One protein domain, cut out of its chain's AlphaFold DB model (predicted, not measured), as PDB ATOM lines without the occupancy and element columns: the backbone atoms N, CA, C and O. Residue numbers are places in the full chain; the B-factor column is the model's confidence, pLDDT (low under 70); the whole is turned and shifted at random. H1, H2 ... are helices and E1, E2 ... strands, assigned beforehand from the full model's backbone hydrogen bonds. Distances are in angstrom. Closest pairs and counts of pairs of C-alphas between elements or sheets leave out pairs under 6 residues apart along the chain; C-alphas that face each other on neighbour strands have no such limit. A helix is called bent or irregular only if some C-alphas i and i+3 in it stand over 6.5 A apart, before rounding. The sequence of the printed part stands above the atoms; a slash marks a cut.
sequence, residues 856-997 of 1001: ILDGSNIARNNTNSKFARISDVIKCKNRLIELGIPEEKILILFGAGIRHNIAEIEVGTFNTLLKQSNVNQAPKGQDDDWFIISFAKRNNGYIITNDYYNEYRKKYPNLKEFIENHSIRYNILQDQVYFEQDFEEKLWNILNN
ATOM      1  N   ILE A 856     162.264 172.972 236.745       96.06
ATOM      2  CA  ILE A 856     161.466 173.968 237.466       96.06
ATOM      3  C   ILE A 856     161.457 173.599 238.944       96.06
ATOM      4  O   ILE A 856     160.979 172.535 239.317       96.06
ATOM      5  N   LEU A 857     161.972 174.478 239.792       97.81
ATOM      6  CA  LEU A 857     161.953 174.313 241.238       97.81
ATOM      7  C   LEU A 857     160.685 174.953 241.782       97.81
ATOM      8  O   LEU A 857     160.496 176.168 241.657       97.81
ATOM      9  N   ASP A 858     159.863 174.140 242.436       97.81
ATOM     10  CA  ASP A 858     158.785 174.617 243.290       97.81
ATOM     11  C   ASP A 858     159.404 175.207 244.564       97.81
ATOM     12  O   ASP A 858     159.597 174.543 245.584       97.81
ATOM     13  N   GLY A 859     159.804 176.476 244.478       97.50
ATOM     14  CA  GLY A 859     160.507 177.177 245.545       97.50
ATOM     15  C   GLY A 859     159.671 177.285 246.819       97.50
ATOM     16  O   GLY A 859     160.240 177.333 247.909       97.50
ATOM     17  N   SER A 860     158.337 177.278 246.699       96.88
ATOM     18  CA  SER A 860     157.426 177.239 247.846       96.88
ATOM     19  C   SER A 860     157.512 175.922 248.602       96.88
ATOM     20  O   SER A 860     157.666 175.924 249.827       96.88
ATOM     21  N   ASN A 861     157.417 174.811 247.873       97.31
ATOM     22  CA  ASN A 861     157.477 173.471 248.434       97.31
ATOM     23  C   ASN A 861     158.874 173.163 248.997       97.31
ATOM     24  O   ASN A 861     158.995 172.760 250.155       97.31
ATOM     25  N   ILE A 862     159.929 173.482 248.236       97.62
ATOM     26  CA  ILE A 862     161.325 173.258 248.634       97.62
ATOM     27  C   ILE A 862     161.681 174.026 249.901       97.62
ATOM     28  O   ILE A 862     162.209 173.440 250.846       97.62
ATOM     29  N   ALA A 863     161.332 175.310 249.980       96.94
ATOM     30  CA  ALA A 863     161.608 176.091 251.178       96.94
ATOM     31  C   ALA A 863     160.812 175.602 252.404       96.94
ATOM     32  O   ALA A 863     161.190 175.890 253.535       96.94
ATOM     33  N   ARG A 864     159.714 174.859 252.216       95.00
ATOM     34  CA  ARG A 864     158.889 174.288 253.295       95.00
ATOM     35  C   ARG A 864     159.167 172.808 253.567       95.00
ATOM     36  O   ARG A 864     158.402 172.181 254.293       95.00
ATOM     37  N   ASN A 865     160.265 172.259 253.046       91.62
ATOM     38  CA  ASN A 865     160.588 170.840 253.189       91.62
ATOM     39  C   ASN A 865     160.627 170.362 254.654       91.62
ATOM     40  O   ASN A 865     160.225 169.243 254.962       91.62
ATOM     41  N   ASN A 866     161.089 171.210 255.578       82.44
ATOM     42  CA  ASN A 866     161.091 170.896 257.004       82.44
ATOM     43  C   ASN A 866     159.739 171.249 257.646       82.44
ATOM     44  O   ASN A 866     159.568 172.339 258.195       82.44
ATOM     45  N   THR A 867     158.801 170.300 257.618       75.06
ATOM     46  CA  THR A 867     157.436 170.452 258.158       75.06
ATOM     47  C   THR A 867     157.383 170.788 259.653       75.06
ATOM     48  O   THR A 867     156.355 171.254 260.135       75.06
ATOM     49  N   ASN A 868     158.478 170.583 260.392       81.44
ATOM     50  CA  ASN A 868     158.573 170.899 261.821       81.44
ATOM     51  C   ASN A 868     158.951 172.365 262.089       81.44
ATOM     52  O   ASN A 868     158.940 172.803 263.240       81.44
ATOM     53  N   SER A 869     159.301 173.138 261.055       82.44
ATOM     54  CA  SER A 869     159.551 174.571 261.177       82.44
ATOM     55  C   SER A 869     158.348 175.381 260.711       82.44
ATOM     56  O   SER A 869     157.780 175.140 259.650       82.44
ATOM     57  N   LYS A 870     158.003 176.418 261.479       89.69
ATOM     58  CA  LYS A 870     157.011 177.418 261.063       89.69
ATOM     59  C   LYS A 870     157.503 178.273 259.885       89.69
ATOM     60  O   LYS A 870     156.685 178.880 259.197       89.69
ATOM     61  N   PHE A 871     158.817 178.348 259.674       93.94
ATOM     62  CA  PHE A 871     159.428 179.243 258.698       93.94
ATOM     63  C   PHE A 871     159.989 178.484 257.497       93.94
ATOM     64  O   PHE A 871     160.627 177.443 257.637       93.94
ATOM     65  N   ALA A 872     159.777 179.059 256.318       95.44
ATOM     66  CA  ALA A 872     160.364 178.629 255.066       95.44
ATOM     67  C   ALA A 872     161.866 178.953 255.033       95.44
ATOM     68  O   ALA A 872     162.264 180.052 255.429       95.44
ATOM     69  N   ARG A 873     162.663 177.999 254.537       95.69
ATOM     70  CA  ARG A 873     164.118 178.059 254.414       95.69
ATOM     71  C   ARG A 873     164.562 178.289 252.970       95.69
ATOM     72  O   ARG A 873     164.586 177.370 252.159       95.69
ATOM     73  N   ILE A 874     164.938 179.514 252.624       97.50
ATOM     74  CA  ILE A 874     165.412 179.873 251.276       97.50
ATOM     75  C   ILE A 874     166.750 179.205 250.952       97.50
ATOM     76  O   ILE A 874     167.006 178.862 249.797       97.50
ATOM     77  N   SER A 875     167.578 178.963 251.967       96.25
ATOM     78  CA  SER A 875     168.801 178.167 251.841       96.25
ATOM     79  C   SER A 875     168.558 176.778 251.238       96.25
ATOM     80  O   SER A 875     169.365 176.337 250.422       96.25
ATOM     81  N   ASP A 876     167.432 176.125 251.533       96.81
ATOM     82  CA  ASP A 876     167.103 174.804 250.982       96.81
ATOM     83  C   ASP A 876     166.816 174.865 249.468       96.81
ATOM     84  O   ASP A 876     167.234 173.987 248.714       96.81
ATOM     85  N   VAL A 877     166.220 175.962 248.982       97.69
ATOM     86  CA  VAL A 877     166.021 176.204 247.539       97.69
ATOM     87  C   VAL A 877     167.356 176.384 246.821       97.69
ATOM     88  O   VAL A 877     167.560 175.846 245.730       97.69
ATOM     89  N   ILE A 878     168.290 177.108 247.441       97.38
ATOM     90  CA  ILE A 878     169.637 177.315 246.899       97.38
ATOM     91  C   ILE A 878     170.409 175.991 246.855       97.38
ATOM     92  O   ILE A 878     171.054 175.711 245.846       97.38
ATOM     93  N   LYS A 879     170.306 175.151 247.894       97.56
ATOM     94  CA  LYS A 879     170.914 173.810 247.905       97.56
ATOM     95  C   LYS A 879     170.371 172.939 246.772       97.56
ATOM     96  O   LYS A 879     171.163 172.336 246.055       97.56
ATOM     97  N   CYS A 880     169.054 172.930 246.550       97.44
ATOM     98  CA  CYS A 880     168.457 172.202 245.424       97.44
ATOM     99  C   CYS A 880     168.968 172.716 244.071       97.44
ATOM    100  O   CYS A 880     169.337 171.910 243.218       97.44
ATOM    101  N   LYS A 881     169.050 174.043 243.882       97.19
ATOM    102  CA  LYS A 881     169.623 174.640 242.663       97.19
ATOM    103  C   LYS A 881     171.065 174.175 242.448       97.19
ATOM    104  O   LYS A 881     171.401 173.703 241.368       97.19
ATOM    105  N   ASN A 882     171.900 174.284 243.478       96.69
ATOM    106  CA  ASN A 882     173.311 173.923 243.399       96.69
ATOM    107  C   ASN A 882     173.501 172.427 243.137       96.69
ATOM    108  O   ASN A 882     174.346 172.068 242.325       96.69
ATOM    109  N   ARG A 883     172.668 171.562 243.727       96.44
ATOM    110  CA  ARG A 883     172.723 170.120 243.472       96.44
ATOM    111  C   ARG A 883     172.434 169.774 242.011       96.44
ATOM    112  O   ARG A 883     173.110 168.922 241.448       96.44
ATOM    113  N   LEU A 884     171.468 170.435 241.372       95.06
ATOM    114  CA  LEU A 884     171.227 170.245 239.936       95.06
ATOM    115  C   LEU A 884     172.426 170.701 239.092       95.06
ATOM    116  O   LEU A 884     172.788 170.024 238.132       95.06
ATOM    117  N   ILE A 885     173.067 171.811 239.473       94.75
ATOM    118  CA  ILE A 885     174.285 172.303 238.810       94.75
ATOM    119  C   ILE A 885     175.434 171.294 238.959       94.75
ATOM    120  O   ILE A 885     176.113 170.993 237.979       94.75
ATOM    121  N   GLU A 886     175.624 170.720 240.151       94.00
ATOM    122  CA  GLU A 886     176.613 169.660 240.407       94.00
ATOM    123  C   GLU A 886     176.369 168.406 239.560       94.00
ATOM    124  O   GLU A 886     177.322 167.754 239.138       94.00
ATOM    125  N   LEU A 887     175.104 168.089 239.273       90.94
ATOM    126  CA  LEU A 887     174.705 166.991 238.388       90.94
ATOM    127  C   LEU A 887     174.849 167.330 236.889       90.94
ATOM    128  O   LEU A 887     174.477 166.528 236.035       90.94
ATOM    129  N   GLY A 888     175.403 168.499 236.553       89.81
ATOM    130  CA  GLY A 888     175.729 168.898 235.183       89.81
ATOM    131  C   GLY A 888     174.632 169.676 234.458       89.81
ATOM    132  O   GLY A 888     174.734 169.879 233.248       89.81
ATOM    133  N   ILE A 889     173.591 170.130 235.159       90.94
ATOM    134  CA  ILE A 889     172.524 170.943 234.565       90.94
ATOM    135  C   ILE A 889     172.981 172.412 234.508       90.94
ATOM    136  O   ILE A 889     173.279 172.991 235.555       90.94
ATOM    137  N   PRO A 890     173.007 173.059 233.326       89.38
ATOM    138  CA  PRO A 890     173.365 174.473 233.220       89.38
ATOM    139  C   PRO A 890     172.405 175.364 234.018       89.38
ATOM    140  O   PRO A 890     171.189 175.156 233.986       89.38
ATOM    141  N   GLU A 891     172.925 176.381 234.707       93.12
ATOM    142  CA  GLU A 891     172.123 177.257 235.576       93.12
ATOM    143  C   GLU A 891     170.995 177.972 234.810       93.12
ATOM    144  O   GLU A 891     169.885 178.121 235.322       93.12
ATOM    145  N   GLU A 892     171.227 178.338 233.547       90.19
ATOM    146  CA  GLU A 892     170.232 178.947 232.662       90.19
ATOM    147  C   GLU A 892     169.065 178.011 232.288       90.19
ATOM    148  O   GLU A 892     168.077 178.457 231.702       90.19
ATOM    149  N   LYS A 893     169.162 176.715 232.616       91.44
ATOM    150  CA  LYS A 893     168.107 175.708 232.422       91.44
ATOM    151  C   LYS A 893     167.315 175.398 233.690       91.44
ATOM    152  O   LYS A 893     166.418 174.552 233.637       91.44
ATOM    153  N   ILE A 894     167.605 176.099 234.786       95.12
ATOM    154  CA  ILE A 894     166.932 175.959 236.076       95.12
ATOM    155  C   ILE A 894     166.092 177.211 236.338       95.12
ATOM    156  O   ILE A 894     166.638 178.307 236.432       95.12
ATOM    157  N   LEU A 895     164.775 177.052 236.484       95.06
ATOM    158  CA  LEU A 895     163.831 178.121 236.830       95.06
ATOM    159  C   LEU A 895     163.290 177.904 238.244       95.06
ATOM    160  O   LEU A 895     162.756 176.840 238.535       95.06
ATOM    161  N   ILE A 896     163.359 178.913 239.110       97.50
ATOM    162  CA  ILE A 896     162.775 178.860 240.459       97.50
ATOM    163  C   ILE A 896     161.472 179.659 240.479       97.50
ATOM    164  O   ILE A 896     161.464 180.840 240.126       97.50
ATOM    165  N   LEU A 897     160.383 179.032 240.925       96.31
ATOM    166  CA  LEU A 897     159.076 179.669 241.080       96.31
ATOM    167  C   LEU A 897     158.655 179.683 242.549       96.31
ATOM    168  O   LEU A 897     158.538 178.641 243.185       96.31
ATOM    169  N   PHE A 898     158.411 180.875 243.087       97.56
ATOM    170  CA  PHE A 898     157.895 181.067 244.440       97.56
ATOM    171  C   PHE A 898     156.423 181.470 244.421       97.56
ATOM    172  O   PHE A 898     156.041 182.398 243.714       97.56
ATOM    173  N   GLY A 899     155.611 180.874 245.286       95.50
ATOM    174  CA  GLY A 899     154.260 181.351 245.563       95.50
ATOM    175  C   GLY A 899     154.266 182.733 246.220       95.50
ATOM    176  O   GLY A 899     155.137 183.058 247.034       95.50
ATOM    177  N   ALA A 900     153.273 183.572 245.920       91.88
ATOM    178  CA  ALA A 900     153.183 184.928 246.480       91.88
ATOM    179  C   ALA A 900     153.119 184.946 248.021       91.88
ATOM    180  O   ALA A 900     153.546 185.913 248.658       91.88
ATOM    181  N   GLY A 901     152.578 183.880 248.621       91.75
ATOM    182  CA  GLY A 901     152.412 183.736 250.065       91.75
ATOM    183  C   GLY A 901     153.706 183.444 250.830       91.75
ATOM    184  O   GLY A 901     153.741 183.649 252.046       91.75
ATOM    185  N   ILE A 902     154.779 183.003 250.160       93.81
ATOM    186  CA  ILE A 902     155.978 182.550 250.875       93.81
ATOM    187  C   ILE A 902     156.685 183.674 251.624       93.81
ATOM    188  O   ILE A 902     157.130 183.457 252.744       93.81
ATOM    189  N   ARG A 903     156.689 184.897 251.080       93.19
ATOM    190  CA  ARG A 903     157.356 186.074 251.672       93.19
ATOM    191  C   ARG A 903     156.913 186.402 253.102       93.19
ATOM    192  O   ARG A 903     157.631 187.085 253.816       93.19
ATOM    193  N   HIS A 904     155.727 185.940 253.504       93.94
ATOM    194  CA  HIS A 904     155.175 186.147 254.843       93.94
ATOM    195  C   HIS A 904     155.614 185.077 255.851       93.94
ATOM    196  O   HIS A 904     155.369 185.227 257.042       93.94
ATOM    197  N   ASN A 905     156.248 184.004 255.375       94.06
ATOM    198  CA  ASN A 905     156.649 182.846 256.166       94.06
ATOM    199  C   ASN A 905     158.162 182.592 256.109       94.06
ATOM    200  O   ASN A 905     158.600 181.541 256.556       94.06
ATOM    201  N   ILE A 906     158.966 183.503 255.556       95.50
ATOM    202  CA  ILE A 906     160.434 183.389 255.545       95.50
ATOM    203  C   ILE A 906     160.974 183.888 256.889       95.50
ATOM    204  O   ILE A 906     160.495 184.896 257.410       95.50
ATOM    205  N   ALA A 907     161.963 183.193 257.456       90.69
ATOM    206  CA  ALA A 907     162.647 183.660 258.660       90.69
ATOM    207  C   ALA A 907     163.357 185.000 258.394       90.69
ATOM    208  O   ALA A 907     163.939 185.192 257.330       90.69
ATOM    209  N   GLU A 908     163.364 185.919 259.363       93.50
ATOM    210  CA  GLU A 908     163.905 187.280 259.182       93.50
ATOM    211  C   GLU A 908     165.343 187.292 258.633       93.50
ATOM    212  O   GLU A 908     165.655 188.049 257.712       93.50
ATOM    213  N   ILE A 909     166.185 186.372 259.113       95.06
ATOM    214  CA  ILE A 909     167.578 186.212 258.669       95.06
ATOM    215  C   ILE A 909     167.719 185.846 257.180       95.06
ATOM    216  O   ILE A 909     168.742 186.136 256.568       95.06
ATOM    217  N   GLU A 910     166.693 185.257 256.563       96.06
ATOM    218  CA  GLU A 910     166.719 184.832 255.161       96.06
ATOM    219  C   GLU A 910     165.995 185.786 254.205       96.06
ATOM    220  O   GLU A 910     166.073 185.610 252.987       96.06
ATOM    221  N   VAL A 911     165.346 186.843 254.707       95.06
ATOM    222  CA  VAL A 911     164.668 187.844 253.862       95.06
ATOM    223  C   VAL A 911     165.656 188.524 252.903       95.06
ATOM    224  O   VAL A 911     165.334 188.768 251.737       95.06
ATOM    225  N   GLY A 912     166.885 188.795 253.355       95.38
ATOM    226  CA  GLY A 912     167.950 189.339 252.503       95.38
ATOM    227  C   GLY A 912     168.352 188.381 251.376       95.38
ATOM    228  O   GLY A 912     168.474 188.793 250.217       95.38
ATOM    229  N   THR A 913     168.484 187.093 251.698       96.31
ATOM    230  CA  THR A 913     168.787 186.023 250.739       96.31
ATOM    231  C   THR A 913     167.667 185.876 249.714       96.31
ATOM    232  O   THR A 913     167.938 185.856 248.516       96.31
ATOM    233  N   PHE A 914     166.407 185.883 250.155       96.94
ATOM    234  CA  PHE A 914     165.230 185.842 249.287       96.94
ATOM    235  C   PHE A 914     165.201 186.993 248.277       96.94
ATOM    236  O   PHE A 914     165.066 186.773 247.076       96.94
ATOM    237  N   ASN A 915     165.389 188.227 248.749       95.06
ATOM    238  CA  ASN A 915     165.388 189.414 247.892       95.06
ATOM    239  C   ASN A 915     166.573 189.441 246.919       95.06
ATOM    240  O   ASN A 915     166.477 190.030 245.844       95.06
ATOM    241  N   THR A 916     167.698 188.832 247.294       95.38
ATOM    242  CA  THR A 916     168.852 188.669 246.402       95.38
ATOM    243  C   THR A 916     168.557 187.626 245.330       95.38
ATOM    244  O   THR A 916     168.842 187.863 244.158       95.38
ATOM    245  N   LEU A 917     167.922 186.519 245.715       95.69
ATOM    246  CA  LEU A 917     167.517 185.448 244.810       95.69
ATOM    247  C   LEU A 917     166.492 185.949 243.776       95.69
ATOM    248  O   LEU A 917     166.674 185.711 242.591       95.69
ATOM    249  N   LEU A 918     165.496 186.747 244.183       94.94
ATOM    250  CA  LEU A 918     164.493 187.348 243.281       94.94
ATOM    251  C   LEU A 918     165.058 188.325 242.233       94.94
ATOM    252  O   LEU A 918     164.359 188.671 241.287       94.94
ATOM    253  N   LYS A 919     166.294 188.812 242.393       93.12
ATOM    254  CA  LYS A 919     166.943 189.674 241.388       93.12
ATOM    255  C   LYS A 919     167.570 188.877 240.242       93.12
ATOM    256  O   LYS A 919     168.021 189.483 239.272       93.12
ATOM    257  N   GLN A 920     167.652 187.553 240.364       91.00
ATOM    258  CA  GLN A 920     168.200 186.682 239.329       91.00
ATOM    259  C   GLN A 920     167.160 186.469 238.223       91.00
ATOM    260  O   GLN A 920     165.973 186.314 238.493       91.00
ATOM    261  N   SER A 921     167.597 186.445 236.963       87.25
ATOM    262  CA  SER A 921     166.700 186.356 235.798       87.25
ATOM    263  C   SER A 921     165.930 185.035 235.695       87.25
ATOM    264  O   SER A 921     164.948 184.954 234.963       87.25
ATOM    265  N   ASN A 922     166.378 183.997 236.401       91.88
ATOM    266  CA  ASN A 922     165.781 182.664 236.438       91.88
ATOM    267  C   ASN A 922     165.009 182.387 237.743       91.88
ATOM    268  O   ASN A 922     164.757 181.231 238.082       91.88
ATOM    269  N   VAL A 923     164.625 183.431 238.478       95.69
ATOM    270  CA  VAL A 923     163.829 183.325 239.704       95.69
ATOM    271  C   VAL A 923     162.625 184.245 239.581       95.69
ATOM    272  O   VAL A 923     162.778 185.446 239.390       95.69
ATOM    273  N   ASN A 924     161.421 183.696 239.720       93.31
ATOM    274  CA  ASN A 924     160.186 184.472 239.660       93.31
ATOM    275  C   ASN A 924     159.283 184.184 240.861       93.31
ATOM    276  O   ASN A 924     159.272 183.088 241.419       93.31
ATOM    277  N   GLN A 925     158.487 185.183 241.233       94.44
ATOM    278  CA  GLN A 925     157.382 185.025 242.171       94.44
ATOM    279  C   GLN A 925     156.064 185.031 241.391       94.44
ATOM    280  O   GLN A 925     155.822 185.935 240.591       94.44
ATOM    281  N   ALA A 926     155.211 184.036 241.633       89.50
ATOM    282  CA  ALA A 926     153.864 183.984 241.086       89.50
ATOM    283  C   ALA A 926     153.056 185.230 241.517       89.50
ATOM    284  O   ALA A 926     153.194 185.690 242.659       89.50
ATOM    285  N   PRO A 927     152.207 185.786 240.635       82.31
ATOM    286  CA  PRO A 927     151.327 186.901 240.965       82.31
ATOM    287  C   PRO A 927     150.449 186.629 242.193       82.31
ATOM    288  O   PRO A 927     150.009 185.510 242.453       82.31
ATOM    289  N   LYS A 928     150.147 187.682 242.961       85.88
ATOM    290  CA  LYS A 928     149.236 187.572 244.109       85.88
ATOM    291  C   LYS A 928     147.827 187.215 243.622       85.88
ATOM    292  O   LYS A 928     147.295 187.900 242.758       85.88
ATOM    293  N   GLY A 929     147.208 186.208 244.241       83.56
ATOM    294  CA  GLY A 929     145.847 185.766 243.906       83.56
ATOM    295  C   GLY A 929     145.783 184.748 242.766       83.56
ATOM    296  O   GLY A 929     144.694 184.290 242.437       83.56
ATOM    297  N   GLN A 930     146.931 184.377 242.196       86.38
ATOM    298  CA  GLN A 930     147.052 183.240 241.299       86.38
ATOM    299  C   GLN A 930     147.453 181.996 242.094       86.38
ATOM    300  O   GLN A 930     148.252 182.086 243.026       86.38
ATOM    301  N   ASP A 931     146.886 180.859 241.711       93.50
ATOM    302  CA  ASP A 931     147.237 179.550 242.250       93.50
ATOM    303  C   ASP A 931     148.633 179.139 241.748       93.50
ATOM    304  O   ASP A 931     148.861 179.027 240.535       93.50
ATOM    305  N   ASP A 932     149.586 179.023 242.672       93.69
ATOM    306  CA  ASP A 932     150.995 178.765 242.381       93.69
ATOM    307  C   ASP A 932     151.218 177.362 241.815       93.69
ATOM    308  O   ASP A 932     151.935 177.228 240.818       93.69
ATOM    309  N   ASP A 933     150.526 176.356 242.342       96.25
ATOM    310  CA  ASP A 933     150.601 174.976 241.859       96.25
ATOM    311  C   ASP A 933     150.128 174.869 240.403       96.25
ATOM    312  O   ASP A 933     150.809 174.289 239.550       96.25
ATOM    313  N   TRP A 934     148.993 175.496 240.064       95.62
ATOM    314  CA  TRP A 934     148.509 175.523 238.677       95.62
ATOM    315  C   TRP A 934     149.506 176.197 237.734       95.62
ATOM    316  O   TRP A 934     149.725 175.739 236.604       95.62
ATOM    317  N   PHE A 935     150.106 177.306 238.171       94.06
ATOM    318  CA  PHE A 935     151.080 178.028 237.365       94.06
ATOM    319  C   PHE A 935     152.321 177.170 237.095       94.06
ATOM    320  O   PHE A 935     152.737 177.068 235.940       94.06
ATOM    321  N   ILE A 936     152.855 176.491 238.115       95.00
ATOM    322  CA  ILE A 936     154.008 175.589 237.988       95.00
ATOM    323  C   ILE A 936     153.692 174.438 237.022       95.00
ATOM    324  O   ILE A 936     154.421 174.245 236.048       95.00
ATOM    325  N   ILE A 937     152.574 173.727 237.218       96.38
ATOM    326  CA  ILE A 937     152.178 172.582 236.377       96.38
ATOM    327  C   ILE A 937     151.962 173.013 234.921       96.38
ATOM    328  O   ILE A 937     152.459 172.378 233.987       96.38
ATOM    329  N   SER A 938     151.225 174.105 234.700       93.38
ATOM    330  CA  SER A 938     150.924 174.596 233.350       93.38
ATOM    331  C   SER A 938     152.158 175.155 232.640       93.38
ATOM    332  O   SER A 938     152.275 175.039 231.416       93.38
ATOM    333  N   PHE A 939     153.095 175.756 233.376       91.75
ATOM    334  CA  PHE A 939     154.369 176.208 232.832       91.75
ATOM    335  C   PHE A 939     155.263 175.019 232.465       91.75
ATOM    336  O   PHE A 939     155.775 174.980 231.346       91.75
ATOM    337  N   ALA A 940     155.383 174.025 233.347       93.31
ATOM    338  CA  ALA A 940     156.132 172.799 233.088       93.31
ATOM    339  C   ALA A 940     155.598 172.058 231.862       93.31
ATOM    340  O   ALA A 940     156.365 171.752 230.953       93.31
ATOM    341  N   LYS A 941     154.277 171.868 231.766       93.94
ATOM    342  CA  LYS A 941     153.649 171.172 230.636       93.94
ATOM    343  C   LYS A 941     153.878 171.874 229.302       93.94
ATOM    344  O   LYS A 941     154.202 171.217 228.319       93.94
ATOM    345  N   ARG A 942     153.733 173.203 229.253       89.44
ATOM    346  CA  ARG A 942     153.957 173.982 228.018       89.44
ATOM    347  C   ARG A 942     155.396 173.908 227.520       89.44
ATOM    348  O   ARG A 942     155.612 173.994 226.319       89.44
ATOM    349  N   ASN A 943     156.349 173.760 228.436       87.44
ATOM    350  CA  ASN A 943     157.774 173.728 228.121       87.44
ATOM    351  C   ASN A 943     158.370 172.313 228.156       87.44
ATOM    352  O   ASN A 943     159.583 172.179 228.026       87.44
ATOM    353  N   ASN A 944     157.542 171.277 228.350       90.06
ATOM    354  CA  ASN A 944     157.973 169.895 228.578       90.06
ATOM    355  C   ASN A 944     159.093 169.773 229.639       90.06
ATOM    356  O   ASN A 944     160.048 169.018 229.468       90.06
ATOM    357  N   GLY A 945     159.007 170.575 230.703       92.44
ATOM    358  CA  GLY A 945     160.011 170.646 231.765       92.44
ATOM    359  C   GLY A 945     159.699 169.719 232.938       92.44
ATOM    360  O   GLY A 945     158.538 169.382 233.171       92.44
ATOM    361  N   TYR A 946     160.730 169.354 233.701       94.50
ATOM    362  CA  TYR A 946     160.580 168.601 234.946       94.50
ATOM    363  C   TYR A 946     160.349 169.529 236.143       94.50
ATOM    364  O   TYR A 946     160.872 170.643 236.172       94.50
ATOM    365  N   ILE A 947     159.594 169.072 237.141       96.88
ATOM    366  CA  ILE A 947     159.245 169.819 238.353       96.88
ATOM    367  C   ILE A 947     159.948 169.182 239.554       96.88
ATOM    368  O   ILE A 947     159.669 168.039 239.897       96.88
ATOM    369  N   ILE A 948     160.821 169.922 240.235       97.62
ATOM    370  CA  ILE A 948     161.398 169.518 241.520       97.62
ATOM    371  C   ILE A 948     160.435 169.942 242.628       97.62
ATOM    372  O   ILE A 948     160.307 171.131 242.922       97.62
ATOM    373  N   THR A 949     159.742 168.971 243.216       97.75
ATOM    374  CA  THR A 949     158.724 169.195 244.254       97.75
ATOM    375  C   THR A 949     158.450 167.893 245.004       97.75
ATOM    376  O   THR A 949     158.575 166.812 244.432       97.75
ATOM    377  N   ASN A 950     158.028 167.969 246.262       97.50
ATOM    378  CA  ASN A 950     157.468 166.843 247.014       97.50
ATOM    379  C   ASN A 950     155.931 166.815 246.986       97.50
ATOM    380  O   ASN A 950     155.328 165.855 247.465       97.50
ATOM    381  N   ASP A 951     155.282 167.813 246.376       96.75
ATOM    382  CA  ASP A 951     153.827 167.839 246.239       96.75
ATOM    383  C   ASP A 951     153.328 166.877 245.150       96.75
ATOM    384  O   ASP A 951     153.813 166.846 244.016       96.75
ATOM    385  N   TYR A 952     152.339 166.050 245.474       96.00
ATOM    386  CA  TYR A 952     151.685 165.161 244.510       96.00
ATOM    387  C   TYR A 952     150.702 165.880 243.598       96.00
ATOM    388  O   TYR A 952     150.310 165.302 242.583       96.00
ATOM    389  N   TYR A 953     150.338 167.124 243.905       97.06
ATOM    390  CA  TYR A 953     149.331 167.892 243.187       97.06
ATOM    391  C   TYR A 953     148.037 167.076 243.027       97.06
ATOM    392  O   TYR A 953     147.418 167.037 241.963       97.06
ATOM    393  N   ASN A 954     147.643 166.356 244.086       96.25
ATOM    394  CA  ASN A 954     146.530 165.399 244.055       96.25
ATOM    395  C   ASN A 954     145.213 166.057 243.627       96.25
ATOM    396  O   ASN A 954     144.412 165.442 242.921       96.25
ATOM    397  N   GLU A 955     145.000 167.309 244.028       96.88
ATOM    398  CA  GLU A 955     143.844 168.101 243.614       96.88
ATOM    399  C   GLU A 955     143.826 168.310 242.097       96.88
ATOM    400  O   GLU A 955     142.807 168.064 241.452       96.88
ATOM    401  N   TYR A 956     144.971 168.648 241.502       96.62
ATOM    402  CA  TYR A 956     145.119 168.834 240.059       96.62
ATOM    403  C   TYR A 956     145.003 167.540 239.269       96.62
ATOM    404  O   TYR A 956     144.371 167.540 238.215       96.62
ATOM    405  N   ARG A 957     145.536 166.425 239.783       96.88
ATOM    406  CA  ARG A 957     145.373 165.103 239.154       96.88
ATOM    407  C   ARG A 957     143.906 164.676 239.109       96.88
ATOM    408  O   ARG A 957     143.465 164.118 238.108       96.88
ATOM    409  N   LYS A 958     143.146 164.947 240.180       95.62
ATOM    410  CA  LYS A 958     141.700 164.669 240.245       95.62
ATOM    411  C   LYS A 958     140.902 165.611 239.345       95.62
ATOM    412  O   LYS A 958     140.009 165.161 238.636       95.62
ATOM    413  N   LYS A 959     141.226 166.907 239.373       96.19
ATOM    414  CA  LYS A 959     140.526 167.955 238.616       96.19
ATOM    415  C   LYS A 959     140.789 167.874 237.110       96.19
ATOM    416  O   LYS A 959     139.893 168.168 236.326       96.19
ATOM    417  N   TYR A 960     141.987 167.451 236.707       95.62
ATOM    418  CA  TYR A 960     142.421 167.367 235.313       95.62
ATOM    419  C   TYR A 960     143.105 166.016 235.040       95.62
ATOM    420  O   TYR A 960     144.336 165.924 235.054       95.62
ATOM    421  N   PRO A 961     142.336 164.950 234.749       94.12
ATOM    422  CA  PRO A 961     142.890 163.612 234.515       94.12
ATOM    423  C   PRO A 961     143.938 163.551 233.392       94.12
ATOM    424  O   PRO A 961     144.887 162.777 233.470       94.12
ATOM    425  N   ASN A 962     143.833 164.425 232.388       93.50
ATOM    426  CA  ASN A 962     144.802 164.569 231.294       93.50
ATOM    427  C   ASN A 962     146.146 165.213 231.709       93.50
ATOM    428  O   ASN A 962     147.049 165.344 230.880       93.50
ATOM    429  N   LEU A 963     146.272 165.691 232.951       94.88
ATOM    430  CA  LEU A 963     147.536 166.129 233.548       94.88
ATOM    431  C   LEU A 963     148.159 165.061 234.438       94.88
ATOM    432  O   LEU A 963     149.332 165.191 234.763       94.88
ATOM    433  N   LYS A 964     147.410 164.017 234.812       96.31
ATOM    434  CA  LYS A 964     147.877 162.988 235.742       96.31
ATOM    435  C   LYS A 964     149.173 162.338 235.256       96.31
ATOM    436  O   LYS A 964     150.157 162.368 235.982       96.31
ATOM    437  N   GLU A 965     149.175 161.838 234.023       95.94
ATOM    438  CA  GLU A 965     150.338 161.175 233.418       95.94
ATOM    439  C   GLU A 965     151.547 162.117 233.313       95.94
ATOM    440  O   GLU A 965     152.661 161.736 233.654       95.94
ATOM    441  N   PHE A 966     151.329 163.378 232.925       95.94
ATOM    442  CA  PHE A 966     152.395 164.383 232.883       95.94
ATOM    443  C   PHE A 966     152.985 164.640 234.276       95.94
ATOM    444  O   PHE A 966     154.193 164.582 234.453       95.94
ATOM    445  N   ILE A 967     152.145 164.897 235.283       96.81
ATOM    446  CA  ILE A 967     152.609 165.168 236.650       96.81
ATOM    447  C   ILE A 967     153.345 163.944 237.224       96.81
ATOM    448  O   ILE A 967     154.316 164.102 237.954       96.81
ATOM    449  N   GLU A 968     152.899 162.726 236.913       94.31
ATOM    450  CA  GLU A 968     153.558 161.488 237.353       94.31
ATOM    451  C   GLU A 968     154.932 161.291 236.708       94.31
ATOM    452  O   GLU A 968     155.864 160.879 237.394       94.31
ATOM    453  N   ASN A 969     155.078 161.642 235.429       92.31
ATOM    454  CA  ASN A 969     156.314 161.422 234.680       92.31
ATOM    455  C   ASN A 969     157.323 162.577 234.792       92.31
ATOM    456  O   ASN A 969     158.521 162.363 234.597       92.31
ATOM    457  N   HIS A 970     156.858 163.789 235.110       93.69
ATOM    458  CA  HIS A 970     157.681 165.002 235.107       93.69
ATOM    459  C   HIS A 970     157.946 165.582 236.497       93.69
ATOM    460  O   HIS A 970     158.784 166.475 236.603       93.69
ATOM    461  N   SER A 971     157.306 165.101 237.564       95.19
ATOM    462  CA  SER A 971     157.666 165.499 238.934       95.19
ATOM    463  C   SER A 971     158.793 164.630 239.492       95.19
ATOM    464  O   SER A 971     158.716 163.407 239.454       95.19
ATOM    465  N   ILE A 972     159.812 165.266 240.066       95.69
ATOM    466  CA  ILE A 972     160.974 164.627 240.691       95.69
ATOM    467  C   ILE A 972     160.943 164.924 242.182       95.69
ATOM    468  O   ILE A 972     160.923 166.090 242.599       95.69
ATOM    469  N   ARG A 973     160.964 163.859 242.985       96.50
ATOM    470  CA  ARG A 973     161.000 163.958 244.444       96.50
ATOM    471  C   ARG A 973     162.406 164.195 244.953       96.50
ATOM    472  O   ARG A 973     163.391 163.809 244.324       96.50
ATOM    473  N   TYR A 974     162.484 164.825 246.117       97.06
ATOM    474  CA  TYR A 974     163.751 165.097 246.774       97.06
ATOM    475  C   TYR A 974     163.645 164.907 248.287       97.06
ATOM    476  O   TYR A 974     162.574 164.974 248.888       97.06
ATOM    477  N   ASN A 975     164.788 164.705 248.924       96.00
ATOM    478  CA  ASN A 975     164.951 164.733 250.362       96.00
ATOM    479  C   ASN A 975     166.147 165.627 250.703       96.00
ATOM    480  O   ASN A 975     167.144 165.641 249.983       96.00
ATOM    481  N   ILE A 976     166.047 166.380 251.795       95.38
ATOM    482  CA  ILE A 976     167.132 167.236 252.285       95.38
ATOM    483  C   ILE A 976     167.527 166.705 253.652       95.38
ATOM    484  O   ILE A 976     166.811 166.899 254.636       95.38
ATOM    485  N   LEU A 977     168.659 166.010 253.702       92.12
ATOM    486  CA  LEU A 977     169.221 165.475 254.934       92.12
ATOM    487  C   LEU A 977     170.443 166.313 255.290       92.12
ATOM    488  O   LEU A 977     171.425 166.343 254.551       92.12
ATOM    489  N   GLN A 978     170.357 167.006 256.429       86.19
ATOM    490  CA  GLN A 978     171.363 167.972 256.878       86.19
ATOM    491  C   GLN A 978     171.551 169.096 255.840       86.19
ATOM    492  O   GLN A 978     170.661 169.932 255.669       86.19
ATOM    493  N   ASP A 979     172.675 169.099 255.127       89.62
ATOM    494  CA  ASP A 979     173.016 170.088 254.103       89.62
ATOM    495  C   ASP A 979     173.127 169.490 252.693       89.62
ATOM    496  O   ASP A 979     173.576 170.166 251.771       89.62
ATOM    497  N   GLN A 980     172.678 168.245 252.503       92.88
ATOM    498  CA  GLN A 980     172.727 167.553 251.218       92.88
ATOM    499  C   GLN A 980     171.329 167.277 250.664       92.88
ATOM    500  O   GLN A 980     170.412 166.893 251.393       92.88
ATOM    501  N   VAL A 981     171.186 167.471 249.351       96.62
ATOM    502  CA  VAL A 981     169.956 167.208 248.597       96.62
ATOM    503  C   VAL A 981     170.100 165.889 247.850       96.62
ATOM    504  O   VAL A 981     171.017 165.715 247.047       96.62
ATOM    505  N   TYR A 982     169.162 164.987 248.100       95.56
ATOM    506  CA  TYR A 982     169.038 163.688 247.455       95.56
ATOM    507  C   TYR A 982     167.786 163.705 246.585       95.56
ATOM    508  O   TYR A 982     166.709 164.010 247.088       95.56
ATOM    509  N   PHE A 983     167.901 163.394 245.300       95.88
ATOM    510  CA  PHE A 983     166.738 163.176 244.436       95.88
ATOM    511  C   PHE A 983     166.322 161.696 244.477       95.88
ATOM    512  O   PHE A 983     167.081 160.860 244.967       95.88
ATOM    513  N   GLU A 984     165.113 161.366 244.016       92.75
ATOM    514  CA  GLU A 984     164.655 159.970 243.907       92.75
ATOM    515  C   GLU A 984     165.645 159.081 243.129       92.75
ATOM    516  O   GLU A 984     166.353 159.562 242.248       92.75
ATOM    517  N   GLN A 985     165.701 157.786 243.461       80.44
ATOM    518  CA  GLN A 985     166.768 156.865 243.036       80.44
ATOM    519  C   GLN A 985     166.929 156.763 241.508       80.44
ATOM    520  O   GLN A 985     168.048 156.652 241.014       80.44
ATOM    521  N   ASP A 986     165.833 156.914 240.766       83.81
ATOM    522  CA  ASP A 986     165.825 156.835 239.303       83.81
ATOM    523  C   ASP A 986     166.146 158.185 238.637       83.81
ATOM    524  O   ASP A 986     166.215 158.276 237.412       83.81
ATOM    525  N   PHE A 987     166.314 159.269 239.405       88.31
ATOM    526  CA  PHE A 987     166.532 160.601 238.843       88.31
ATOM    527  C   PHE A 987     167.868 160.712 238.113       88.31
ATOM    528  O   PHE A 987     167.904 161.278 237.026       88.31
ATOM    529  N   GLU A 988     168.956 160.176 238.671       83.88
ATOM    530  CA  GLU A 988     170.270 160.244 238.020       83.88
ATOM    531  C   GLU A 988     170.281 159.450 236.705       83.88
ATOM    532  O   GLU A 988     170.838 159.916 235.712       83.88
ATOM    533  N   GLU A 989     169.576 158.316 236.650       81.31
ATOM    534  CA  GLU A 989     169.388 157.533 235.424       81.31
ATOM    535  C   GLU A 989     168.492 158.263 234.410       81.31
ATOM    536  O   GLU A 989     168.851 158.384 233.235       81.31
ATOM    537  N   LYS A 990     167.358 158.834 234.849       79.75
ATOM    538  CA  LYS A 990     166.496 159.695 234.018       79.75
ATOM    539  C   LYS A 990     167.288 160.875 233.457       79.75
ATOM    540  O   LYS A 990     167.203 161.152 232.264       79.75
ATOM    541  N   LEU A 991     168.085 161.544 234.288       83.31
ATOM    542  CA  LEU A 991     168.929 162.671 233.904       83.31
ATOM    543  C   LEU A 991     169.994 162.240 232.895       83.31
ATOM    544  O   LEU A 991     170.170 162.911 231.882       83.31
ATOM    545  N   TRP A 992     170.653 161.103 233.115       79.69
ATOM    546  CA  TRP A 992     171.624 160.550 232.175       79.69
ATOM    547  C   TRP A 992     170.980 160.235 230.818       79.69
ATOM    548  O   TRP A 992     171.537 160.590 229.779       79.69
ATOM    549  N   ASN A 993     169.774 159.663 230.810       77.69
ATOM    550  CA  ASN A 993     169.003 159.419 229.589       77.69
ATOM    551  C   ASN A 993     168.597 160.729 228.889       77.69
ATOM    552  O   ASN A 993     168.705 160.832 227.667       77.69
ATOM    553  N   ILE A 994     168.183 161.756 229.639       73.75
ATOM    554  CA  ILE A 994     167.842 163.087 229.103       73.75
ATOM    555  C   ILE A 994     169.071 163.765 228.483       73.75
ATOM    556  O   ILE A 994     168.975 164.341 227.400       73.75
ATOM    557  N   LEU A 995     170.225 163.698 229.152       73.94
ATOM    558  CA  LEU A 995     171.458 164.348 228.711       73.94
ATOM    559  C   LEU A 995     172.111 163.632 227.517       73.94
ATOM    560  O   LEU A 995     172.740 164.293 226.689       73.94
ATOM    561  N   ASN A 996     171.959 162.307 227.402       73.06
ATOM    562  CA  ASN A 996     172.636 161.504 226.377       73.06
ATOM    563  C   ASN A 996     171.769 161.120 225.168       73.06
ATOM    564  O   ASN A 996     172.322 160.729 224.135       73.06
ATOM    565  N   ASN A 997     170.443 161.264 225.230       62.84
ATOM    566  CA  ASN A 997     169.586 161.003 224.075       62.84
ATOM    567  C   ASN A 997     169.738 162.096 223.001       62.84
ATOM    568  O   ASN A 997     169.114 163.157 223.053       62.84
TER     569      ASN A 997
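What this domain is: This is residues 856 to 997 of the 1001 residues of the protein "RNase NYN domain-containing protein" of Candidatus Lokiarchaeota archaeon (UniProt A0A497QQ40). A small parallel sheet, E3 E2 E1 E4 in that order, forms the core between helices: H2 covers one face, with short H1 beside the strands on that face, and H4 covers the other. Round this three-layered body, a hairpin of E5 and E6 packs on H2, H3 packs on the first residues of H2, and H5 and H6 meet at a corner, with H6 reaching E4 at one edge of the sheet; H7 follows the hairpin and touches no helix. The printed part has 142 residues with seven named helices and six named strands, in the order E1 H1 H2 E2 H3 E3 H4 E4 H5 H6 E5 E6 H7; the class is mixed, helices and strands. The whole is compact, with a radius of gyration of the C-alphas of 14.7 A, and a rounded outline that spans 42 by 35 by 31 A.

Where its parts are: Find C-alpha 856 at (161.466, 173.968, 237.466), where E1, residues 856 to 858, begins. The other strands of its sheet are E2, residues 894 to 898 and 13.3 A long, E3, residues 923 to 925, and E4, residues 946 to 948. Look for H1 at residues 859 to 863, and for H2 at residues 874 to 886, which runs 18.7 A from C-alpha 874 at (165.412, 179.873, 251.276). H3, residues 908 to 917, measures 14.9 A, H4, residues 932 to 942, 15.4 A, and H6, residues 961 to 970, 14.9 A; H5 holds residues 954 to 959. H3 and H6 are irregular, but only just: C-alphas 909 and 912 are 6.9 A apart, C-alphas 962 and 965 6.8 A. E5, residues 974 to 977, and E6, residues 980 to 983, come before H7, residues 987 to 996, which ends at C-alpha 996, (172.636, 161.504, 226.377).

How they stand to each other: Start at E1, an inner strand: N 857 and O 895 are 2.8 A apart towards parallel E2, and N 856 and O 946 2.8 A towards parallel E4. E3 and E2 are parallel too, with N 924 and O 896 2.9 A apart. E1, H1, H2 and E2 form a strand-helix-strand unit, two parallel neighbour strands with helices between, and so do E2, H3 and E3; E3, H4 and E4 form a split one, with E2 and E1 between its strands, and each crossover is right-handed. H2 lies over E2 and E1 at a height over the sheet of 9.8 A. On the opposite face, H4 lies over E1 at a height of 8.7 A. H3 touches H2 with residues 874 to 875 of H2 alone; the closest C-alphas, those of Ile 874 and Phe 914, are 6.3 A apart. H6 only grazes the sheet, with residues 966 to 970, and touches H5 only at the corner, where the C-alphas of Arg 957 and Lys 964 are 4.7 A apart. In the hairpin E5 and E6, antiparallel, N 975 and O 982 are 2.7 A apart; the closest C-alphas of H2 and E6, Cys 880 and Val 981, are 6.1 A apart. Every O i to N i+4 pair is within hydrogen-bond range in H1, H2, H4, H5 and H7, and 4 of 6 are in H3 and in H6.

The domain as a whole: The two C-alphas farthest apart are those of Glu 908 and Asn 997, 44.2 A. The printed part has no cut, and no link is long. The mean pLDDT of the printed part is 92.5; look to H7 for a lower mean, 79, and to residue 997 for the one value under 70.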